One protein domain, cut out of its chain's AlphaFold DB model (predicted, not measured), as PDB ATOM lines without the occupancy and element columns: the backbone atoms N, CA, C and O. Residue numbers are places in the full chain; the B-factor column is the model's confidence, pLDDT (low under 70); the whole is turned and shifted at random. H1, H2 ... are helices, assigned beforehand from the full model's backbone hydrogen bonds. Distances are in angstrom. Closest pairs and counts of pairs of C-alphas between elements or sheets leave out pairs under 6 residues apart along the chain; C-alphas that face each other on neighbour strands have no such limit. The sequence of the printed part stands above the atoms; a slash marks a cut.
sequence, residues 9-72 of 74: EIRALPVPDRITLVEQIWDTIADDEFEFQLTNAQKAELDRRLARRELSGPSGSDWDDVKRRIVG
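AT A GLANCE: This is residues 9 to 72 of the 74 residues of the protein "Addiction module protein" of Candidatus Anammoximicrobium sp (UniProt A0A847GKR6). The chain makes a flat, open horseshoe round an empty middle: long helices H2 and H3 form two sides, joined by stretched-out residues 32 to 39. Small H1 sits by the first turns of H2, and H4 makes the other end, beyond H3. The printed part has 64 residues with four named helices, H1 to H4 in chain order, and no named strand; it is all helix, extended, with a radius of gyration of the C-alphas of 19.4 A and spans of 49 by 43 by 12 A.

IN THESE COORDINATES: H2, residues 15 to 31, measures 24.7 A and begins at C-alpha 15 (25.134, -16.779, -16.028). H3, residues 40 to 56, measures 24.4 A. H1 is residues 9 to 12; H4, residues 63 to 71, ends at C-alpha 71 (8.714, -7.833, -2.536).

HOW THE PARTS SIT: H2 and H1 are close but not clearly touching; their closest C-alphas, of Arg 18 and Ile 10, are 6.8 A apart. H2 and H3 are apart, as are H3 and H4. Residues 22 to 72 stand free. Every O i to N i+4 pair is within hydrogen-bond range in H2, H3 and H4; H1 is too short for one.

THE WHOLE: The C-alphas farthest apart, of Glu 9 and Leu 55, are 50.3 A apart. The printed part has no cut, and no link is long. Residues 34 to 35 are under pLDDT 70.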
ATOM      1  N   GLU A   9      33.792 -26.528 -17.287       96.25
ATOM      2  CA  GLU A   9      33.616 -25.684 -18.467       96.25
ATOM      3  C   GLU A   9      32.237 -25.016 -18.457       96.25
ATOM      4  O   GLU A   9      32.135 -23.813 -18.671       96.25
ATOM      5  N   ILE A  10      31.188 -25.767 -18.096       96.50
ATOM      6  CA  ILE A  10      29.824 -25.235 -17.954       96.50
ATOM      7  C   ILE A  10      29.742 -24.280 -16.760       96.50
ATOM      8  O   ILE A  10      29.062 -23.258 -16.822       96.50
ATOM      9  N   ARG A  11      30.450 -24.573 -15.662       95.62
ATOM     10  CA  ARG A  11      30.496 -23.670 -14.496       95.62
ATOM     11  C   ARG A  11      31.208 -22.354 -14.800       95.62
ATOM     12  O   ARG A  11      30.832 -21.335 -14.224       95.62
ATOM     13  N   ALA A  12      32.214 -22.385 -15.671       97.25
ATOM     14  CA  ALA A  12      32.995 -21.217 -16.063       97.25
ATOM     15  C   ALA A  12      32.228 -20.254 -16.984       97.25
ATOM     16  O   ALA A  12      32.619 -19.093 -17.100       97.25
ATOM     17  N   LEU A  13      31.133 -20.702 -17.607       97.88
ATOM     18  CA  LEU A  13      30.294 -19.851 -18.446       97.88
ATOM     19  C   LEU A  13      29.635 -18.718 -17.632       97.88
ATOM     20  O   LEU A  13      29.209 -18.947 -16.490       97.88
ATOM     21  N   PRO A  14      29.478 -17.515 -18.216       98.12
ATOM     22  CA  PRO A  14      28.596 -16.475 -17.698       98.12
ATOM     23  C   PRO A  14      27.185 -16.998 -17.393       98.12
ATOM     24  O   PRO A  14      26.694 -17.927 -18.029       98.12
ATOM     25  N   VAL A  15      26.503 -16.382 -16.421       97.50
ATOM     26  CA  VAL A  15      25.134 -16.779 -16.028       97.50
ATOM     27  C   VAL A  15      24.172 -16.857 -17.227       97.50
ATOM     28  O   VAL A  15      23.472 -17.865 -17.304       97.50
ATOM     29  N   PRO A  16      24.128 -15.874 -18.155       98.12
ATOM     30  CA  PRO A  16      23.218 -15.938 -19.300       98.12
ATOM     31  C   PRO A  16      23.459 -17.172 -20.173       98.12
ATOM     32  O   PRO A  16      22.521 -17.906 -20.464       98.12
ATOM     33  N   ASP A  17      24.722 -17.466 -20.481       97.75
ATOM     34  CA  ASP A  17      25.096 -18.599 -21.330       97.75
ATOM     35  C   ASP A  17      24.742 -19.939 -20.674       97.75
ATOM     36  O   ASP A  17      24.307 -20.873 -21.345       97.75
ATOM     37  N   ARG A  18      24.859 -20.034 -19.342       97.94
ATOM     38  CA  ARG A  18      24.393 -21.219 -18.606       97.94
ATOM     39  C   ARG A  18      22.881 -21.387 -18.683       97.94
ATOM     40  O   ARG A  18      22.429 -22.521 -18.773       97.94
ATOM     41  N   ILE A  19      22.113 -20.298 -18.622       97.69
ATOM     42  CA  ILE A  19      20.650 -20.353 -18.750       97.69
ATOM     43  C   ILE A  19      20.276 -20.846 -20.150       97.69
ATOM     44  O   ILE A  19      19.509 -21.796 -20.261       97.69
ATOM     45  N   THR A  20      20.882 -20.278 -21.195       97.88
ATOM     46  CA  THR A  20      20.669 -20.728 -22.579       97.88
ATOM     47  C   THR A  20      21.057 -22.192 -22.766       97.88
ATOM     48  O   THR A  20      20.335 -22.940 -23.413       97.88
ATOM     49  N   LEU A  21      22.163 -22.641 -22.169       97.44
ATOM     50  CA  LEU A  21      22.567 -24.042 -22.253       97.44
ATOM     51  C   LEU A  21      21.590 -24.978 -21.524       97.44
ATOM     52  O   LEU A  21      21.338 -26.078 -22.004       97.44
ATOM     53  N   VAL A  22      21.030 -24.558 -20.383       96.62
ATOM     54  CA  VAL A  22      19.975 -25.325 -19.698       96.62
ATOM     55  C   VAL A  22      18.747 -25.464 -20.592       96.62
ATOM     56  O   VAL A  22      18.212 -26.563 -20.684       96.62
ATOM     57  N   GLU A  23      18.333 -24.389 -21.261       96.69
ATOM     58  CA  GLU A  23      17.212 -24.404 -22.207       96.69
ATOM     59  C   GLU A  23      17.483 -25.357 -23.377       96.69
ATOM     60  O   GLU A  23      16.697 -26.263 -23.615       96.69
ATOM     61  N   GLN A  24      18.654 -25.268 -24.012       96.94
ATOM     62  CA  GLN A  24      19.026 -26.168 -25.109       96.94
ATOM     63  C   GLN A  24      19.053 -27.641 -24.690       96.94
ATOM     64  O   GLN A  24      18.584 -28.503 -25.424       96.94
ATOM     65  N   ILE A  25      19.598 -27.953 -23.510       95.06
ATOM     66  CA  ILE A  25      19.574 -29.324 -22.982       95.06
ATOM     67  C   ILE A  25      18.129 -29.767 -22.745       95.06
ATOM     68  O   ILE A  25      17.783 -30.907 -23.049       95.06
ATOM     69  N   TRP A  26      17.285 -28.879 -22.219       94.50
ATOM     70  CA  TRP A  26      15.872 -29.165 -22.011       94.50
ATOM     71  C   TRP A  26      15.153 -29.488 -23.325       94.50
ATOM     72  O   TRP A  26      14.411 -30.468 -23.370       94.50
ATOM     73  N   ASP A  27      15.443 -28.751 -24.398       93.31
ATOM     74  CA  ASP A  27      14.900 -29.024 -25.733       93.31
ATOM     75  C   ASP A  27      15.297 -30.420 -26.226       93.31
ATOM     76  O   ASP A  27      14.440 -31.169 -26.681       93.31
ATOM     77  N   THR A  28      16.555 -30.840 -26.034       92.94
ATOM     78  CA  THR A  28      16.968 -32.202 -26.433       92.94
ATOM     79  C   THR A  28      16.219 -33.302 -25.683       92.94
ATOM     80  O   THR A  28      15.946 -34.353 -26.248       92.94
ATOM     81  N   ILE A  29      15.857 -33.065 -24.417       89.19
ATOM     82  CA  ILE A  29      15.082 -34.026 -23.621       89.19
ATOM     83  C   ILE A  29      13.645 -34.106 -24.144       89.19
ATOM     84  O   ILE A  29      13.070 -35.191 -24.170       89.19
ATOM     85  N   ALA A  30      13.070 -32.966 -24.535       87.75
ATOM     86  CA  ALA A  30      11.740 -32.913 -25.128       87.75
ATOM     87  C   ALA A  30      11.707 -33.576 -26.516       87.75
ATOM     88  O   ALA A  30      10.747 -34.267 -26.838       87.75
ATOM     89  N   ASP A  31      12.768 -33.426 -27.311       87.31
ATOM     90  CA  ASP A  31      12.904 -34.097 -28.608       87.31
ATOM     91  C   ASP A  31      13.071 -35.621 -28.461       87.31
ATOM     92  O   ASP A  31      12.540 -36.390 -29.264       87.31
ATOM     93  N   ASP A  32      13.767 -36.061 -27.409       83.81
ATOM     94  CA  ASP A  32      13.934 -37.473 -27.046       83.81
ATOM     95  C   ASP A  32      12.702 -38.061 -26.325       83.81
ATOM     96  O   ASP A  32      12.727 -39.214 -25.874       83.81
ATOM     97  N   GLU A  33      11.615 -37.295 -26.181       72.62
ATOM     98  CA  GLU A  33      10.432 -37.733 -25.450       72.62
ATOM     99  C   GLU A  33       9.780 -38.928 -26.164       72.62
ATOM    100  O   GLU A  33       9.115 -38.823 -27.195       72.62
ATOM    101  N   PHE A  34       9.960 -40.115 -25.576       64.56
ATOM    102  CA  PHE A  34       9.138 -41.281 -25.872       64.56
ATOM    103  C   PHE A  34       7.684 -40.871 -25.684       64.56
ATOM    104  O   PHE A  34       7.330 -40.507 -24.564       64.56
ATOM    105  N   GLU A  35       6.865 -40.940 -26.743       68.06
ATOM    106  CA  GLU A  35       5.452 -40.549 -26.707       68.06
ATOM    107  C   GLU A  35       4.792 -40.990 -25.393       68.06
ATOM    108  O   GLU A  35       4.428 -42.159 -25.205       68.06
ATOM    109  N   PHE A  36       4.636 -40.049 -24.461       74.62
ATOM    110  CA  PHE A  36       3.947 -40.315 -23.215       74.62
ATOM    111  C   PHE A  36       2.452 -40.329 -23.518       74.62
ATOM    112  O   PHE A  36       1.741 -39.325 -23.433       74.62
ATOM    113  N   GLN A  37       1.967 -41.491 -23.944       84.75
ATOM    114  CA  GLN A  37       0.569 -41.674 -24.295       84.75
ATOM    115  C   GLN A  37      -0.282 -41.685 -23.026       84.75
ATOM    116  O   GLN A  37      -0.299 -42.646 -22.256       84.75
ATOM    117  N   LEU A  38      -1.037 -40.605 -22.825       90.88
ATOM    118  CA  LEU A  38      -2.049 -40.550 -21.779       90.88
ATOM    119  C   LEU A  38      -3.102 -41.640 -22.003       90.88
ATOM    120  O   LEU A  38      -3.638 -41.802 -23.104       90.88
ATOM    121  N   THR A  39      -3.472 -42.328 -20.926       95.06
ATOM    122  CA  THR A  39      -4.639 -43.214 -20.938       95.06
ATOM    123  C   THR A  39      -5.916 -42.413 -21.202       95.06
ATOM    124  O   THR A  39      -6.013 -41.231 -20.862       95.06
ATOM    125  N   ASN A  40      -6.946 -43.067 -21.741       96.69
ATOM    126  CA  ASN A  40      -8.243 -42.421 -21.979       96.69
ATOM    127  C   ASN A  40      -8.841 -41.810 -20.699       96.69
ATOM    128  O   ASN A  40      -9.440 -40.740 -20.751       96.69
ATOM    129  N   ALA A  41      -8.634 -42.452 -19.544       97.62
ATOM    130  CA  ALA A  41      -9.096 -41.940 -18.256       97.62
ATOM    131  C   ALA A  41      -8.369 -40.648 -17.842       97.62
ATOM    132  O   ALA A  41      -8.998 -39.727 -17.325       97.62
ATOM    133  N   GLN A  42      -7.059 -40.553 -18.095       97.50
ATOM    134  CA  GLN A  42      -6.293 -39.333 -17.826       97.50
ATOM    135  C   GLN A  42      -6.706 -38.194 -18.762       97.50
ATOM    136  O   GLN A  42      -6.905 -37.081 -18.283       97.50
ATOM    137  N   LYS A  43      -6.903 -38.473 -20.061       96.31
ATOM    138  CA  LYS A  43      -7.416 -37.486 -21.029       96.31
ATOM    139  C   LYS A  43      -8.773 -36.933 -20.581       96.31
ATOM    140  O   LYS A  43      -8.913 -35.726 -20.423       96.31
ATOM    141  N   ALA A  44      -9.712 -37.814 -20.230       97.75
ATOM    142  CA  ALA A  44     -11.034 -37.414 -19.750       97.75
ATOM    143  C   ALA A  44     -10.986 -36.559 -18.468       97.75
ATOM    144  O   ALA A  44     -11.768 -35.620 -18.314       97.75
ATOM    145  N   GLU A  45     -10.071 -36.851 -17.535       97.88
ATOM    146  CA  GLU A  45      -9.903 -36.022 -16.335       97.88
ATOM    147  C   GLU A  45      -9.308 -34.644 -16.658       97.88
ATOM    148  O   GLU A  45      -9.718 -33.649 -16.053       97.88
ATOM    149  N   LEU A  46      -8.368 -34.559 -17.603       96.56
ATOM    150  CA  LEU A  46      -7.827 -33.278 -18.062       96.56
ATOM    151  C   LEU A  46      -8.918 -32.430 -18.725       96.56
ATOM    152  O   LEU A  46      -9.086 -31.273 -18.334       96.56
ATOM    153  N   ASP A  47      -9.718 -33.021 -19.615       96.44
ATOM    154  CA  ASP A  47     -10.841 -32.346 -20.280       96.44
ATOM    155  C   ASP A  47     -11.852 -31.808 -19.258       96.44
ATOM    156  O   ASP A  47     -12.261 -30.645 -19.307       96.44
ATOM    157  N   ARG A  48     -12.199 -32.617 -18.246       96.44
ATOM    158  CA  ARG A  48     -13.094 -32.201 -17.156       96.44
ATOM    159  C   ARG A  48     -12.531 -31.014 -16.368       96.44
ATOM    160  O   ARG A  48     -13.277 -30.102 -16.002       96.44
ATOM    161  N   ARG A  49     -11.228 -31.022 -16.056       94.12
ATOM    162  CA  ARG A  49     -10.573 -29.925 -15.319       94.12
ATOM    163  C   ARG A  49     -10.501 -28.650 -16.144       94.12
ATOM    164  O   ARG A  49     -10.687 -27.578 -15.567       94.12
ATOM    165  N   LEU A  50     -10.250 -28.774 -17.445       92.75
ATOM    166  CA  LEU A  50     -10.197 -27.649 -18.368       92.75
ATOM    167  C   LEU A  50     -11.568 -26.975 -18.476       92.75
ATOM    168  O   LEU A  50     -11.672 -25.790 -18.169       92.75
ATOM    169  N   ALA A  51     -12.628 -27.748 -18.735       93.56
ATOM    170  CA  ALA A  51     -13.997 -27.231 -18.789       93.56
ATOM    171  C   ALA A  51     -14.413 -26.548 -17.476       93.56
ATOM    172  O   ALA A  51     -15.005 -25.469 -17.468       93.56
ATOM    173  N   ARG A  52     -14.053 -27.132 -16.323       90.69
ATOM    174  CA  ARG A  52     -14.304 -26.495 -15.022       90.69
ATOM    175  C   ARG A  52     -13.583 -25.154 -14.897       90.69
ATOM    176  O   ARG A  52     -14.174 -24.217 -14.367       90.69
ATOM    177  N   ARG A  53     -12.323 -25.062 -15.334       86.06
ATOM    178  CA  ARG A  53     -11.529 -23.825 -15.279       86.06
ATOM    179  C   ARG A  53     -12.142 -22.730 -16.151       86.06
ATOM    180  O   ARG A  53     -12.256 -21.601 -15.693       86.06
ATOM    181  N   GLU A  54     -12.579 -23.069 -17.357       87.06
ATOM    182  CA  GLU A  54     -13.234 -22.124 -18.273       87.06
ATOM    183  C   GLU A  54     -14.514 -21.530 -17.670       87.06
ATOM    184  O   GLU A  54     -14.767 -20.336 -17.799       87.06
ATOM    185  N   LEU A  55     -15.279 -22.340 -16.932       88.56
ATOM    186  CA  LEU A  55     -16.508 -21.906 -16.263       88.56
ATOM    187  C   LEU A  55     -16.276 -21.128 -14.958       88.56
ATOM    188  O   LEU A  55     -17.155 -20.380 -14.537       88.56
ATOM    189  N   SER A  56     -15.136 -21.317 -14.286       81.56
ATOM    190  CA  SER A  56     -14.870 -20.708 -12.968       81.56
ATOM    191  C   SER A  56     -14.237 -19.315 -13.039       81.56
ATOM    192  O   SER A  56     -14.064 -18.678 -12.001       81.56
ATOM    193  N   GLY A  57     -13.961 -18.810 -14.248       73.12
ATOM    194  CA  GLY A  57     -13.316 -17.514 -14.450       73.12
ATOM    195  C   GLY A  57     -11.851 -17.507 -13.987       73.12
ATOM    196  O   GLY A  57     -11.319 -18.533 -13.553       73.12
ATOM    197  N   PRO A  58     -11.146 -16.369 -14.104       71.12
ATOM    198  CA  PRO A  58      -9.767 -16.268 -13.644       71.12
ATOM    199  C   PRO A  58      -9.691 -16.509 -12.131       71.12
ATOM    200  O   PRO A  58     -10.177 -15.717 -11.328       71.12
ATOM    201  N   SER A  59      -9.058 -17.618 -11.741       74.81
ATOM    202  CA  SER A  59      -8.677 -17.884 -10.357       74.81
ATOM    203  C   SER A  59      -7.223 -17.472 -10.143       74.81
ATOM    204  O   SER A  59      -6.331 -18.005 -10.805       74.81
ATOM    205  N   GLY A  60      -6.978 -16.572  -9.200       81.25
ATOM    206  CA  GLY A  60      -5.641 -16.084  -8.877       81.25
ATOM    207  C   GLY A  60      -5.658 -14.589  -8.601       81.25
ATOM    208  O   GLY A  60      -6.614 -13.899  -8.942       81.25
ATOM    209  N   SER A  61      -4.614 -14.098  -7.946       87.88
ATOM    210  CA  SER A  61      -4.378 -12.656  -7.867       87.88
ATOM    211  C   SER A  61      -3.739 -12.180  -9.167       87.88
ATOM    212  O   SER A  61      -3.035 -12.958  -9.816       87.88
ATOM    213  N   ASP A  62      -3.938 -10.909  -9.504       90.44
ATOM    214  CA  ASP A  62      -3.174 -10.277 -10.573       90.44
ATOM    215  C   ASP A  62      -1.664 -10.369 -10.281       90.44
ATOM    216  O   ASP A  62      -1.245 -10.445  -9.117       90.44
ATOM    217  N   TRP A  63      -0.835 -10.404 -11.325       91.31
ATOM    218  CA  TRP A  63       0.612 -10.495 -11.148       91.31
ATOM    219  C   TRP A  63       1.165  -9.332 -10.317       91.31
ATOM    220  O   TRP A  63       2.032  -9.565  -9.473       91.31
ATOM    221  N   ASP A  64       0.630  -8.121 -10.463       93.50
ATOM    222  CA  ASP A  64       1.069  -6.969  -9.676       93.50
ATOM    223  C   ASP A  64       0.771  -7.164  -8.178       93.50
ATOM    224  O   ASP A  64       1.600  -6.845  -7.320       93.50
ATOM    225  N   ASP A  65      -0.358  -7.792  -7.838       92.44
ATOM    226  CA  ASP A  65      -0.719  -8.148  -6.458       92.44
ATOM    227  C   ASP A  65       0.161  -9.265  -5.886       92.44
ATOM    228  O   ASP A  65       0.496  -9.284  -4.697       92.44
ATOM    229  N   VAL A  66       0.523 -10.252  -6.709       93.75
ATOM    230  CA  VAL A  66       1.492 -11.292  -6.331       93.75
ATOM    231  C   VAL A  66       2.855 -10.660  -6.075       93.75
ATOM    232  O   VAL A  66       3.453 -10.901  -5.025       93.75
ATOM    233  N   LYS A  67       3.325  -9.825  -7.002       94.19
ATOM    234  CA  LYS A  67       4.630  -9.178  -6.936       94.19
ATOM    235  C   LYS A  67       4.759  -8.340  -5.672       94.19
ATOM    236  O   LYS A  67       5.698  -8.588  -4.920       94.19
ATOM    237  N   ARG A  68       3.797  -7.452  -5.386       95.56
ATOM    238  CA  ARG A  68       3.791  -6.620  -4.165       95.56
ATOM    239  C   ARG A  68       3.951  -7.442  -2.888       95.56
ATOM    240  O   ARG A  68       4.767  -7.095  -2.038       95.56
ATOM    241  N   ARG A  69       3.248  -8.578  -2.778       94.69
ATOM    242  CA  ARG A  69       3.378  -9.495  -1.628       94.69
ATOM    243  C   ARG A  69       4.771 -10.108  -1.508       94.69
ATOM    244  O   ARG A  69       5.270 -10.237  -0.396       94.69
ATOM    245  N   ILE A  70       5.382 -10.498  -2.627       94.81
ATOM    246  CA  ILE A  70       6.712 -11.127  -2.638       94.81
ATOM    247  C   ILE A  70       7.804 -10.113  -2.283       94.81
ATOM    248  O   ILE A  70       8.733 -10.455  -1.556       94.81
ATOM    249  N   VAL A  71       7.700  -8.875  -2.776       94.69
ATOM    250  CA  VAL A  71       8.714  -7.833  -2.536       94.69
ATOM    251  C   VAL A  71       8.488  -7.040  -1.241       94.69
ATOM    252  O   VAL A  71       9.354  -6.261  -0.853       94.69
ATOM    253  N   GLY A  72       7.365  -7.257  -0.546       84.44
ATOM    254  CA  GLY A  72       7.053  -6.617   0.737       84.44
ATOM    255  C   GLY A  72       6.448  -5.210   0.631       84.44
ATOM    256  O   GLY A  72       6.426  -4.484   1.619       84.44
TER     257      GLY A  72